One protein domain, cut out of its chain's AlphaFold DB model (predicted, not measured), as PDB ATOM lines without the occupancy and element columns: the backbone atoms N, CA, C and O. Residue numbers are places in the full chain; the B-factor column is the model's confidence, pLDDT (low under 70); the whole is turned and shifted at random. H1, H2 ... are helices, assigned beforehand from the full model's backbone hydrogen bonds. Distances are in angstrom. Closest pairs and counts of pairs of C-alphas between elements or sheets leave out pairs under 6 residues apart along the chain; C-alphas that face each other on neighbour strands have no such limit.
ATOM      1  N   PHE A  17       7.508  28.769 -11.509       55.06
ATOM      2  CA  PHE A  17       6.816  27.504 -11.760       55.06
ATOM      3  C   PHE A  17       7.460  26.646 -12.847       55.06
ATOM      4  O   PHE A  17       7.086  25.486 -12.975       55.06
ATOM      5  N   GLU A  18       8.408  27.157 -13.634       56.81
ATOM      6  CA  GLU A  18       9.012  26.340 -14.696       56.81
ATOM      7  C   GLU A  18       9.926  25.242 -14.138       56.81
ATOM      8  O   GLU A  18       9.894  24.121 -14.632       56.81
ATOM      9  N   ARG A  19      10.627  25.494 -13.021       53.75
ATOM     10  CA  ARG A  19      11.366  24.446 -12.287       53.75
ATOM     11  C   ARG A  19      10.447  23.408 -11.628       53.75
ATOM     12  O   ARG A  19      10.793  22.234 -11.561       53.75
ATOM     13  N   LEU A  20       9.255  23.818 -11.193       55.00
ATOM     14  CA  LEU A  20       8.216  22.911 -10.679       55.00
ATOM     15  C   LEU A  20       7.555  22.084 -11.793       55.00
ATOM     16  O   LEU A  20       7.076  20.984 -11.540       55.00
ATOM     17  N   LYS A  21       7.550  22.593 -13.026       56.59
ATOM     18  CA  LYS A  21       7.012  21.918 -14.212       56.59
ATOM     19  C   LYS A  21       8.070  21.168 -15.021       56.59
ATOM     20  O   LYS A  21       7.734  20.654 -16.087       56.59
ATOM     21  N   SER A  22       9.322  21.097 -14.556       61.94
ATOM     22  CA  SER A  22      10.339  20.304 -15.246       61.94
ATOM     23  C   SER A  22       9.877  18.850 -15.306       61.94
ATOM     24  O   SER A  22       9.538  18.244 -14.284       61.94
ATOM     25  N   TYR A  23       9.787  18.323 -16.527       60.19
ATOM     26  CA  TYR A  23       9.294  16.977 -16.772       60.19
ATOM     27  C   TYR A  23      10.229  15.975 -16.092       60.19
ATOM     28  O   TYR A  23      11.398  15.860 -16.452       60.19
ATOM     29  N   THR A  24       9.702  15.257 -15.108       65.69
ATOM     30  CA  THR A  24      10.352  14.109 -14.479       65.69
ATOM     31  C   THR A  24       9.431  12.910 -14.635       65.69
ATOM     32  O   THR A  24       8.210  13.051 -14.604       65.69
ATOM     33  N   ARG A  25      10.005  11.724 -14.840       69.88
ATOM     34  CA  ARG A  25       9.223  10.483 -14.942       69.88
ATOM     35  C   ARG A  25       8.861   9.899 -13.577       69.88
ATOM     36  O   ARG A  25       8.073   8.963 -13.546       69.88
ATOM     37  N   SER A  26       9.416  10.426 -12.482       87.88
ATOM     38  CA  SER A  26       9.152   9.928 -11.127       87.88
ATOM     39  C   SER A  26       7.829  10.487 -10.578       87.88
ATOM     40  O   SER A  26       7.741  11.700 -10.346       87.88
ATOM     41  N   PRO A  27       6.805   9.643 -10.337       88.31
ATOM     42  CA  PRO A  27       5.542  10.082  -9.744       88.31
ATOM     43  C   PRO A  27       5.728  10.699  -8.355       88.31
ATOM     44  O   PRO A  27       5.039  11.659  -8.015       88.31
ATOM     45  N   ASP A  28       6.696  10.200  -7.582       91.75
ATOM     46  CA  ASP A  28       6.986  10.701  -6.239       91.75
ATOM     47  C   ASP A  28       7.507  12.136  -6.282       91.75
ATOM     48  O   ASP A  28       6.993  13.005  -5.576       91.75
ATOM     49  N   VAL A  29       8.448  12.430  -7.185       91.12
ATOM     50  CA  VAL A  29       8.974  13.793  -7.366       91.12
ATOM     51  C   VAL A  29       7.848  14.743  -7.792       91.12
ATOM     52  O   VAL A  29       7.739  15.851  -7.266       91.12
ATOM     53  N   ILE A  30       6.959  14.311  -8.697       89.81
ATOM     54  CA  ILE A  30       5.787  15.105  -9.113       89.81
ATOM     55  C   ILE A  30       4.870  15.387  -7.919       89.81
ATOM     56  O   ILE A  30       4.447  16.530  -7.724       89.81
ATOM     57  N   LEU A  31       4.583  14.373  -7.102       93.88
ATOM     58  CA  LEU A  31       3.742  14.517  -5.918       93.88
ATOM     59  C   LEU A  31       4.343  15.522  -4.928       93.88
ATOM     60  O   LEU A  31       3.637  16.408  -4.443       93.88
ATOM     61  N   ARG A  32       5.649  15.446  -4.665       96.12
ATOM     62  CA  ARG A  32       6.346  16.397  -3.785       96.12
ATOM     63  C   ARG A  32       6.302  17.822  -4.324       96.12
ATOM     64  O   ARG A  32       5.971  18.747  -3.580       96.12
ATOM     65  N   LYS A  33       6.520  18.004  -5.628       92.81
ATOM     66  CA  LYS A  33       6.367  19.303  -6.304       92.81
ATOM     67  C   LYS A  33       4.941  19.857  -6.184       92.81
ATOM     68  O   LYS A  33       4.769  21.060  -5.964       92.81
ATOM     69  N   ALA A  34       3.922  19.003  -6.271       93.00
ATOM     70  CA  ALA A  34       2.527  19.402  -6.087       93.00
ATOM     71  C   ALA A  34       2.236  19.850  -4.644       93.00
ATOM     72  O   ALA A  34       1.629  20.902  -4.450       93.00
ATOM     73  N   ILE A  35       2.734  19.117  -3.642       96.06
ATOM     74  CA  ILE A  35       2.608  19.483  -2.221       96.06
ATOM     75  C   ILE A  35       3.255  20.848  -1.954       96.06
ATOM     76  O   ILE A  35       2.620  21.736  -1.384       96.06
ATOM     77  N   ILE A  36       4.490  21.046  -2.427       96.56
ATOM     78  CA  ILE A  36       5.212  22.320  -2.295       96.56
ATOM     79  C   ILE A  36       4.420  23.452  -2.958       96.56
ATOM     80  O   ILE A  36       4.247  24.519  -2.373       96.56
ATOM     81  N   THR A  37       3.893  23.213  -4.161       94.81
ATOM     82  CA  THR A  37       3.082  24.195  -4.890       94.81
ATOM     83  C   THR A  37       1.837  24.600  -4.109       94.81
ATOM     84  O   THR A  37       1.563  25.795  -3.975       94.81
ATOM     85  N   GLN A  38       1.094  23.628  -3.581       95.44
ATOM     86  CA  GLN A  38      -0.122  23.893  -2.824       95.44
ATOM     87  C   GLN A  38       0.184  24.698  -1.555       95.44
ATOM     88  O   GLN A  38      -0.487  25.691  -1.287       95.44
ATOM     89  N   ALA A  39       1.264  24.362  -0.848       96.25
ATOM     90  CA  ALA A  39       1.689  25.118   0.323       96.25
ATOM     91  C   ALA A  39       2.030  26.583  -0.008       96.25
ATOM     92  O   ALA A  39       1.671  27.481   0.749       96.25
ATOM     93  N   ILE A  40       2.674  26.858  -1.151       95.75
ATOM     94  CA  ILE A  40       2.924  28.241  -1.601       95.75
ATOM     95  C   ILE A  40       1.599  28.969  -1.874       95.75
ATOM     96  O   ILE A  40       1.443  30.127  -1.483       95.75
ATOM     97  N   ILE A  41       0.636  28.315  -2.532       93.56
ATOM     98  CA  ILE A  41      -0.690  28.894  -2.809       93.56
ATOM     99  C   ILE A  41      -1.399  29.247  -1.498       93.56
ATOM    100  O   ILE A  41      -1.869  30.374  -1.340       93.56
ATOM    101  N   ASP A  42      -1.418  28.324  -0.541       95.50
ATOM    102  CA  ASP A  42      -2.084  28.531   0.743       95.50
ATOM    103  C   ASP A  42      -1.385  29.622   1.565       95.50
ATOM    104  O   ASP A  42      -2.042  30.538   2.058       95.50
ATOM    105  N   ALA A  43      -0.049  29.620   1.616       95.62
ATOM    106  CA  ALA A  43       0.736  30.643   2.311       95.62
ATOM    107  C   ALA A  43       0.613  32.047   1.689       95.62
ATOM    108  O   ALA A  43       0.893  33.050   2.354       95.62
ATOM    109  N   THR A  44       0.229  32.136   0.414       93.69
ATOM    110  CA  THR A  44       0.071  33.404  -0.320       93.69
ATOM    111  C   THR A  44      -1.387  33.839  -0.452       93.69
ATOM    112  O   THR A  44      -1.661  34.888  -1.046       93.69
ATOM    113  N   ASN A  45      -2.320  33.080   0.127       89.50
ATOM    114  CA  ASN A  45      -3.736  33.403   0.133       89.50
ATOM    115  C   ASN A  45      -3.994  34.728   0.880       89.50
ATOM    116  O   ASN A  45      -3.358  35.032   1.883       89.50
ATOM    117  N   ILE A  46      -4.920  35.535   0.356       86.00
ATOM    118  CA  ILE A  46      -5.314  36.846   0.912       86.00
ATOM    119  C   ILE A  46      -6.781  36.877   1.362       86.00
ATOM    120  O   ILE A  46      -7.332  37.943   1.634       86.00
ATOM    121  N   SER A  47      -7.450  35.727   1.350       87.44
ATOM    122  CA  SER A  47      -8.848  35.603   1.747       87.44
ATOM    123  C   SER A  47      -9.012  35.785   3.256       87.44
ATOM    124  O   SER A  47      -8.290  35.187   4.046       87.44
ATOM    125  N   GLU A  48     -10.029  36.544   3.666       88.06
ATOM    126  CA  GLU A  48     -10.381  36.724   5.083       88.06
ATOM    127  C   GLU A  48     -11.288  35.606   5.626       88.06
ATOM    128  O   GLU A  48     -11.708  35.637   6.784       88.06
ATOM    129  N   LEU A  49     -11.609  34.597   4.809       93.00
ATOM    130  CA  LEU A  49     -12.376  33.442   5.270       93.00
ATOM    131  C   LEU A  49     -11.579  32.678   6.334       93.00
ATOM    132  O   LEU A  49     -10.429  32.305   6.113       93.00
ATOM    133  N   ARG A  50     -12.217  32.369   7.470       92.62
ATOM    134  CA  ARG A  50     -11.576  31.703   8.620       92.62
ATOM    135  C   ARG A  50     -10.813  30.431   8.237       92.62
ATOM    136  O   ARG A  50      -9.710  30.212   8.727       92.62
ATOM    137  N   VAL A  51     -11.396  29.607   7.364       93.12
ATOM    138  CA  VAL A  51     -10.772  28.363   6.884       93.12
ATOM    139  C   VAL A  51      -9.517  28.664   6.064       93.12
ATOM    140  O   VAL A  51      -8.473  28.078   6.320       93.12
ATOM    141  N   ALA A  52      -9.592  29.626   5.142       91.25
ATOM    142  CA  ALA A  52      -8.450  30.036   4.332       91.25
ATOM    143  C   ALA A  52      -7.310  30.591   5.200       91.25
ATOM    144  O   ALA A  52      -6.155  30.246   4.984       91.25
ATOM    145  N   LYS A  53      -7.642  31.371   6.234       94.69
ATOM    146  CA  LYS A  53      -6.662  31.942   7.166       94.69
ATOM    147  C   LYS A  53      -5.974  30.884   8.028       94.69
ATOM    148  O   LYS A  53      -4.791  31.002   8.326       94.69
ATOM    149  N   LYS A  54      -6.700  29.827   8.413       96.50
ATOM    150  CA  LYS A  54      -6.110  28.674   9.104       96.50
ATOM    151  C   LYS A  54      -5.077  27.976   8.210       96.50
ATOM    152  O   LYS A  54      -3.946  27.793   8.643       96.50
ATOM    153  N   LEU A  55      -5.454  27.662   6.969       96.25
ATOM    154  CA  LEU A  55      -4.563  27.018   5.993       96.25
ATOM    155  C   LEU A  55      -3.341  27.888   5.669       96.25
ATOM    156  O   LEU A  55      -2.223  27.387   5.610       96.25
ATOM    157  N   GLU A  56      -3.535  29.200   5.537       96.56
ATOM    158  CA  GLU A  56      -2.453  30.169   5.343       96.56
ATOM    159  C   GLU A  56      -1.421  30.102   6.479       96.56
ATOM    160  O   GLU A  56      -0.218  30.036   6.224       96.56
ATOM    161  N   LEU A  57      -1.876  30.113   7.737       96.31
ATOM    162  CA  LEU A  57      -0.990  30.064   8.904       96.31
ATOM    163  C   LEU A  57      -0.244  28.730   9.006       96.31
ATOM    164  O   LEU A  57       0.958  28.732   9.276       96.31
ATOM    165  N   GLU A  58      -0.928  27.613   8.760       96.94
ATOM    166  CA  GLU A  58      -0.318  26.279   8.748       96.94
ATOM    167  C   GLU A  58       0.753  26.172   7.653       96.94
ATOM    168  O   GLU A  58       1.890  25.790   7.935       96.94
ATOM    169  N   ALA A  59       0.445  26.610   6.429       97.12
ATOM    170  CA  ALA A  59       1.391  26.599   5.317       97.12
ATOM    171  C   ALA A  59       2.603  27.510   5.574       97.12
ATOM    172  O   ALA A  59       3.747  27.117   5.327       97.12
ATOM    173  N   LYS A  60       2.387  28.708   6.135       97.25
ATOM    174  CA  LYS A  60       3.481  29.609   6.537       97.25
ATOM    175  C   LYS A  60       4.350  29.000   7.627       97.25
ATOM    176  O   LYS A  60       5.571  29.122   7.551       97.25
ATOM    177  N   SER A  61       3.744  28.361   8.624       97.69
ATOM    178  CA  SER A  61       4.479  27.672   9.684       97.69
ATOM    179  C   SER A  61       5.333  26.544   9.109       97.69
ATOM    180  O   SER A  61       6.506  26.436   9.452       97.69
ATOM    181  N   TRP A  62       4.794  25.768   8.170       97.75
ATOM    182  CA  TRP A  62       5.521  24.675   7.537       97.75
ATOM    183  C   TRP A  62       6.706  25.162   6.681       97.75
ATOM    184  O   TRP A  62       7.826  24.681   6.872       97.75
ATOM    185  N   ILE A  63       6.493  26.161   5.812       97.62
ATOM    186  CA  ILE A  63       7.527  26.713   4.912       97.62
ATOM    187  C   ILE A  63       8.582  27.515   5.687       97.62
ATOM    188  O   ILE A  63       9.781  27.335   5.482       97.62
ATOM    189  N   PHE A  64       8.164  28.435   6.562       97.56
ATOM    190  CA  PHE A  64       9.086  29.356   7.240       97.56
ATOM    191  C   PHE A  64       9.630  28.818   8.558       97.56
ATOM    192  O   PHE A  64      10.684  29.271   8.998       97.56
ATOM    193  N   GLY A  65       8.948  27.852   9.174       94.06
ATOM    194  CA  GLY A  65       9.440  27.170  10.368       94.06
ATOM    195  C   GLY A  65      10.615  26.238  10.082       94.06
ATOM    196  O   GLY A  65      11.312  25.850  11.013       94.06
ATOM    197  N   GLY A  66      10.863  25.886   8.814       88.75
ATOM    198  CA  GLY A  66      12.017  25.072   8.433       88.75
ATOM    199  C   GLY A  66      11.980  23.662   9.024       88.75
ATOM    200  O   GLY A  66      13.032  23.109   9.348       88.75
ATOM    201  N   SER A  67      10.774  23.109   9.193       92.50
ATOM    202  CA  SER A  67      10.563  21.764   9.735       92.50
ATOM    203  C   SER A  67      11.304  20.696   8.924       92.50
ATOM    204  O   SER A  67      11.549  20.869   7.728       92.50
ATOM    205  N   GLU A  68      11.640  19.571   9.558       97.00
ATOM    206  CA  GLU A  68      12.315  18.475   8.856       97.00
ATOM    207  C   GLU A  68      11.446  17.929   7.720       97.00
ATOM    208  O   GLU A  68      11.922  17.787   6.601       97.00
ATOM    209  N   SER A  69      10.136  17.774   7.949       97.31
ATOM    210  CA  SER A  69       9.201  17.336   6.908       97.31
ATOM    211  C   SER A  69       9.179  18.274   5.700       97.31
ATOM    212  O   SER A  69       9.090  17.802   4.567       97.31
ATOM    213  N   PHE A  70       9.310  19.587   5.908       97.81
ATOM    214  CA  PHE A  70       9.455  20.551   4.818       97.81
ATOM    215  C   PHE A  70      10.749  20.316   4.034       97.81
ATOM    216  O   PHE A  70      10.702  20.164   2.812       97.81
ATOM    217  N   LYS A  71      11.891  20.223   4.724       97.88
ATOM    218  CA  LYS A  71      13.189  19.990   4.074       97.88
ATOM    219  C   LYS A  71      13.196  18.680   3.294       97.88
ATOM    220  O   LYS A  71      13.557  18.697   2.122       97.88
ATOM    221  N   THR A  72      12.745  17.582   3.899       97.81
ATOM    222  CA  THR A  72      12.656  16.270   3.248       97.81
ATOM    223  C   THR A  72      11.763  16.332   2.012       97.81
ATOM    224  O   THR A  72      12.195  15.926   0.939       97.81
ATOM    225  N   THR A  73      10.569  16.928   2.116       97.44
ATOM    226  CA  THR A  73       9.649  17.081   0.972       97.44
ATOM    227  C   THR A  73      10.297  17.870  -0.166       97.44
ATOM    228  O   THR A  73      10.147  17.512  -1.332       97.44
ATOM    229  N   CYS A  74      11.037  18.932   0.157       96.56
ATOM    230  CA  CYS A  74      11.786  19.725  -0.813       96.56
ATOM    231  C   CYS A  74      12.893  18.916  -1.502       96.56
ATOM    232  O   CYS A  74      12.944  18.895  -2.731       96.56
ATOM    233  N   MET A  75      13.720  18.206  -0.733       96.25
ATOM    234  CA  MET A  75      14.806  17.387  -1.278       96.25
ATOM    235  C   MET A  75      14.277  16.243  -2.153       96.25
ATOM    236  O   MET A  75      14.764  16.059  -3.265       96.25
ATOM    237  N   GLU A  76      13.236  15.535  -1.708       95.50
ATOM    238  CA  GLU A  76      12.551  14.492  -2.491       95.50
ATOM    239  C   GLU A  76      11.845  15.060  -3.731       95.50
ATOM    240  O   GLU A  76      11.679  14.373  -4.733       95.50
ATOM    241  N   GLY A  77      11.427  16.326  -3.678       93.94
ATOM    242  CA  GLY A  77      10.887  17.064  -4.818       93.94
ATOM    243  C   GLY A  77      11.949  17.657  -5.742       93.94
ATOM    244  O   GLY A  77      11.573  18.352  -6.688       93.94
ATOM    245  N   GLU A  78      13.236  17.414  -5.478       93.69
ATOM    246  CA  GLU A  78      14.378  17.976  -6.212       93.69
ATOM    247  C   GLU A  78      14.347  19.517  -6.269       93.69
ATOM    248  O   GLU A  78      14.682  20.143  -7.279       93.69
ATOM    249  N   ILE A  79      13.900  20.152  -5.183       92.56
ATOM    250  CA  ILE A  79      13.827  21.608  -5.050       92.56
ATOM    251  C   ILE A  79      14.535  22.023  -3.768       92.56
ATOM    252  O   ILE A  79      14.227  21.546  -2.684       92.56
ATOM    253  N   GLU A  80      15.440  22.990  -3.869       95.12
ATOM    254  CA  GLU A  80      16.102  23.536  -2.687       95.12
ATOM    255  C   GLU A  80      15.092  24.220  -1.743       95.12
ATOM    256  O   GLU A  80      14.362  25.123  -2.172       95.12
ATOM    257  N   PRO A  81      15.081  23.890  -0.436       96.69
ATOM    258  CA  PRO A  81      14.186  24.531   0.531       96.69
ATOM    259  C   PRO A  81      14.316  26.063   0.546       96.69
ATOM    260  O   PRO A  81      13.323  26.789   0.623       96.69
ATOM    261  N   ALA A  82      15.546  26.573   0.411       96.50
ATOM    262  CA  ALA A  82      15.829  28.007   0.376       96.50
ATOM    263  C   ALA A  82      15.155  28.710  -0.814       96.50
ATOM    264  O   ALA A  82      14.655  29.829  -0.671       96.50
ATOM    265  N   PHE A  83      15.089  28.043  -1.970       95.19
ATOM    266  CA  PHE A  83      14.393  28.554  -3.145       95.19
ATOM    267  C   PHE A  83      12.887  28.690  -2.886       95.19
ATOM    268  O   PHE A  83      12.312  29.739  -3.177       95.19
ATOM    269  N   VAL A  84      12.259  27.682  -2.270       95.88
ATOM    270  CA  VAL A  84      10.827  27.721  -1.914       95.88
ATOM    271  C   VAL A  84      10.526  28.882  -0.969       95.88
ATOM    272  O   VAL A  84       9.598  29.658  -1.210       95.88
ATOM    273  N   VAL A  85      11.339  29.049   0.078       97.31
ATOM    274  CA  VAL A  85      11.195  30.158   1.034       97.31
ATOM    275  C   VAL A  85      11.304  31.508   0.325       97.31
ATOM    276  O   VAL A  85      10.471  32.388   0.557       97.31
ATOM    277  N   LYS A  86      12.308  31.670  -0.545       96.12
ATOM    278  CA  LYS A  86      12.536  32.907  -1.301       96.12
ATOM    279  C   LYS A  86      11.329  33.260  -2.174       96.12
ATOM    280  O   LYS A  86      10.769  34.342  -2.016       96.12
ATOM    281  N   VAL A  87      10.878  32.329  -3.014       93.62
ATOM    282  CA  VAL A  87       9.729  32.537  -3.915       93.62
ATOM    283  C   VAL A  87       8.456  32.862  -3.132       93.62
ATOM    284  O   VAL A  87       7.710  33.769  -3.497       93.62
ATOM    285  N   THR A  88       8.215  32.161  -2.021       95.25
ATOM    286  CA  THR A  88       7.026  32.402  -1.188       95.25
ATOM    287  C   THR A  88       7.024  33.825  -0.625       95.25
ATOM    288  O   THR A  88       5.997  34.506  -0.673       95.25
ATOM    289  N   LYS A  89       8.171  34.308  -0.128       95.19
ATOM    290  CA  LYS A  89       8.312  35.687   0.368       95.19
ATOM    291  C   LYS A  89       8.044  36.714  -0.730       95.19
ATOM    292  O   LYS A  89       7.240  37.618  -0.511       95.19
ATOM    293  N   GLU A  90       8.643  36.532  -1.905       93.00
ATOM    294  CA  GLU A  90       8.459  37.428  -3.053       93.00
ATOM    295  C   GLU A  90       6.976  37.540  -3.453       93.00
ATOM    296  O   GLU A  90       6.462  38.641  -3.659       93.00
ATOM    297  N   ILE A  91       6.235  36.427  -3.483       91.25
ATOM    298  CA  ILE A  91       4.797  36.445  -3.808       91.25
ATOM    299  C   ILE A  91       3.984  37.166  -2.723       91.25
ATOM    300  O   ILE A  91       3.106  37.975  -3.042       91.25
ATOM    301  N   ILE A  92       4.277  36.920  -1.441       91.06
ATOM    302  CA  ILE A  92       3.613  37.619  -0.329       91.06
ATOM    303  C   ILE A  92       3.842  39.134  -0.437       91.06
ATOM    304  O   ILE A  92       2.906  39.920  -0.255       91.06
ATOM    305  N   GLU A  93       5.063  39.566  -0.745       90.50
ATOM    306  CA  GLU A  93       5.398  40.982  -0.937       90.50
ATOM    307  C   GLU A  93       4.663  41.592  -2.137       90.50
ATOM    308  O   GLU A  93       4.102  42.689  -2.027       90.50
ATOM    309  N   LEU A  94       4.565  40.859  -3.250       86.69
ATOM    310  CA  LEU A  94       3.775  41.261  -4.417       86.69
ATOM    311  C   LEU A  94       2.282  41.421  -4.088       86.69
ATOM    312  O   LEU A  94       1.623  42.327  -4.605       86.69
ATOM    313  N   HIS A  95       1.722  40.577  -3.223       82.12
ATOM    314  CA  HIS A  95       0.336  40.724  -2.772       82.12
ATOM    315  C   HIS A  95       0.152  41.942  -1.863       82.12
ATOM    316  O   HIS A  95      -0.801  42.708  -2.047       82.12
ATOM    317  N   LYS A  96       1.085  42.181  -0.934       80.38
ATOM    318  CA  LYS A  96       1.067  43.369  -0.068       80.38
ATOM    319  C   LYS A  96       1.128  44.656  -0.888       80.38
ATOM    320  O   LYS A  96       0.288  45.536  -0.688       80.38
ATOM    321  N   SER A  97       2.045  44.748  -1.852       76.50
ATOM    322  CA  SER A  97       2.179  45.933  -2.706       76.50
ATOM    323  C   SER A  97       0.913  46.187  -3.532       76.50
ATOM    324  O   SER A  97       0.372  47.295  -3.489       76.50
ATOM    325  N   LYS A  98       0.343  45.161  -4.180       70.75
ATOM    326  CA  LYS A  98      -0.933  45.279  -4.916       70.75
ATOM    327  C   LYS A  98      -2.101  45.707  -4.024       70.75
ATOM    328  O   LYS A  98      -2.921  46.525  -4.445       70.75
ATOM    329  N   SER A  99      -2.179  45.198  -2.792       63.59
ATOM    330  CA  SER A  99      -3.222  45.598  -1.838       63.59
ATOM    331  C   SER A  99      -3.109  47.078  -1.444       63.59
ATOM    332  O   SER A  99      -4.122  47.779  -1.388       63.59
ATOM    333  N   ASN A 100      -1.884  47.586  -1.275       61.53
ATOM    334  CA  ASN A 100      -1.619  48.989  -0.957       61.53
ATOM    335  C   ASN A 100      -1.978  49.915  -2.129       61.53
ATOM    336  O   ASN A 100      -2.635  50.936  -1.919       61.53
ATOM    337  N   PHE A 101      -1.656  49.523  -3.367       51.78
ATOM    338  CA  PHE A 101      -2.091  50.249  -4.567       51.78
ATOM    339  C   PHE A 101      -3.621  50.316  -4.693       51.78
ATOM    340  O   PHE A 101      -4.168  51.367  -5.029       51.78
ATOM    341  N   ARG A 102      -4.332  49.222  -4.387       54.41
ATOM    342  CA  ARG A 102      -5.803  49.172  -4.463       54.41
ATOM    343  C   ARG A 102      -6.480  50.036  -3.393       54.41
ATOM    344  O   ARG A 102      -7.492  50.673  -3.675       54.41
ATOM    345  N   LYS A 103      -5.902  50.112  -2.190       56.38
ATOM    346  CA  LYS A 103      -6.370  51.018  -1.127       56.38
ATOM    347  C   LYS A 103      -6.184  52.489  -1.522       56.38
ATOM    348  O   LYS A 103      -7.115  53.276  -1.377       56.38
ATOM    349  N   GLN A 104      -5.038  52.847  -2.109       51.00
ATOM    350  CA  GLN A 104      -4.774  54.220  -2.564       51.00
ATOM    351  C   GLN A 104      -5.672  54.657  -3.735       51.00
ATOM    352  O   GLN A 104      -6.128  55.804  -3.768       51.00
ATOM    353  N   SER A 105      -5.973  53.766  -4.685       49.81
ATOM    354  CA  SER A 105      -6.861  54.088  -5.812       49.81
ATOM    355  C   SER A 105      -8.326  54.240  -5.386       49.81
ATOM    356  O   SER A 105      -9.014  55.147  -5.861       49.81
ATOM    357  N   GLN A 106      -8.794  53.439  -4.423       48.62
ATOM    358  CA  GLN A 106     -10.133  53.602  -3.845       48.62
ATOM    359  C   GLN A 106     -10.255  54.906  -3.043       48.62
ATOM    360  O   GLN A 106     -11.244  55.622  -3.204       48.62
ATOM    361  N   GLN A 107      -9.234  55.284  -2.270       45.28
ATOM    362  CA  GLN A 107      -9.235  56.515  -1.470       45.28
ATOM    363  C   GLN A 107      -9.250  57.791  -2.339       45.28
ATOM    364  O   GLN A 107      -9.972  58.739  -2.027       45.28
ATOM    365  N   LYS A 108      -8.560  57.789  -3.492       45.06
ATOM    366  CA  LYS A 108      -8.659  58.871  -4.494       45.06
ATOM    367  C   LYS A 108     -10.060  58.979  -5.114       45.06
ATOM    368  O   LYS A 108     -10.549  60.090  -5.299       45.06
ATOM    369  N   SER A 109     -10.736  57.855  -5.376       47.03
ATOM    370  CA  SER A 109     -12.099  57.863  -5.941       47.03
ATOM    371  C   SER A 109     -13.173  58.353  -4.954       47.03
ATOM    372  O   SER A 109     -14.164  58.964  -5.352       47.03
ATOM    373  N   VAL A 110     -12.977  58.118  -3.652       52.09
ATOM    374  CA  VAL A 110     -13.877  58.614  -2.598       52.09
ATOM    375  C   VAL A 110     -13.679  60.115  -2.382       52.09
ATOM    376  O   VAL A 110     -14.656  60.846  -2.211       52.09
ATOM    377  N   ASN A 111     -12.436  60.598  -2.455       49.59
ATOM    378  CA  ASN A 111     -12.138  62.024  -2.327       49.59
ATOM    379  C   ASN A 111     -12.622  62.841  -3.538       49.59
ATOM    380  O   ASN A 111     -13.123  63.948  -3.340       49.59
ATOM    381  N   SER A 112     -12.575  62.298  -4.763       50.69
ATOM    382  CA  SER A 112     -13.148  62.981  -5.935       50.69
ATOM    383  C   SER A 112     -14.677  63.070  -5.868       50.69
ATOM    384  O   SER A 112     -15.241  64.120  -6.173       50.69
TER     385      SER A 112
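AT A GLANCE: This is residues 17 to 112 of the 121 residues of an uncharacterized protein of Rickettsia endosymbiont of Culicoides newsteadi (UniProt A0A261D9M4). A small helical body of H2, H3, H4 and the first part of H5 has one long arm, the far part of H5, whose residues 100 to 112 stick out free and make much of the length. In the body, H3 packs steeply tilted on the last residues of H2, H4 packs on H2 and makes a corner with the first residue of H5, and the short H1 sits near H2. The printed part has 96 residues with five named helices, H1 to H5 in that order along the chain, and no named strand; the class is all helix. The whole is loose, with a radius of gyration of the C-alphas of 16.4 A, and spans 58 by 26 by 20 A.

IN THESE COORDINATES: H1 is residues 17 to 20, with C-alpha 17 at (6.816, 27.504, -11.760). H2 follows as residues 27 to 43 and is 24.3 A long from first to last C-alpha. H3, residues 50 to 64, is 20.8 A long and begins with C-alpha 50 at (-11.576, 31.703, 8.620). H4, residues 68 to 76, measures 12.0 A. H5, residues 81 to 112, is the longest at 47.6 A and ends with C-alpha 112 at (-13.148, 62.981, -5.935).

HOW THE PARTS SIT: H1 is close to H2 but not clearly touching, the closest C-alphas being those of Leu 20 and Lys 33, 6.0 A apart. H1 is apart from H3, H4 and H5. H2 touches H3 with residues 39 to 43 alone, at a steep tilt of 61 degrees, opposite ways; the closest C-alphas, of Ala 43 and Glu 56, are 4.4 A apart. H2 touches H4 at a steep tilt of 49 degrees, opposite ways, closest at the C-alphas of Arg 32 and Thr 73, 5.8 A. Residues 36 to 43 of H2 touch residues 84 to 92 of H5, the same way at a shallow tilt of 33 degrees, only just short of steep; the C-alphas of Ile 40 and Thr 88 are closest, 5.9 A. H3 and H5 only just touch, with 3 pairs of C-alphas within 8 A, the closest being those of Ile 63 and Val 85 at 6.4 A. H4 touches H5 at residue 81 alone, about perpendicular at 76 degrees, with the C-alphas of Cys 74 and Pro 81 closest at 5.5 A. In H2, H3, H4 and H5 every O i to N i+4 pair is within hydrogen-bond range; H1 is too short for such a pair.

THE WHOLE: The two C-alphas farthest apart are those of Ser 26 and Ser 112, 57.8 A. Without residues 100 to 112, the body spans 38 by 24 by 20 A. The printed part has no cut; the links H3 to H4 and H4 to H5 are tight, and the other two are short. Mean pLDDT of the printed part is 84.1, and residues 17 to 25 and 99 to 112 are under 70.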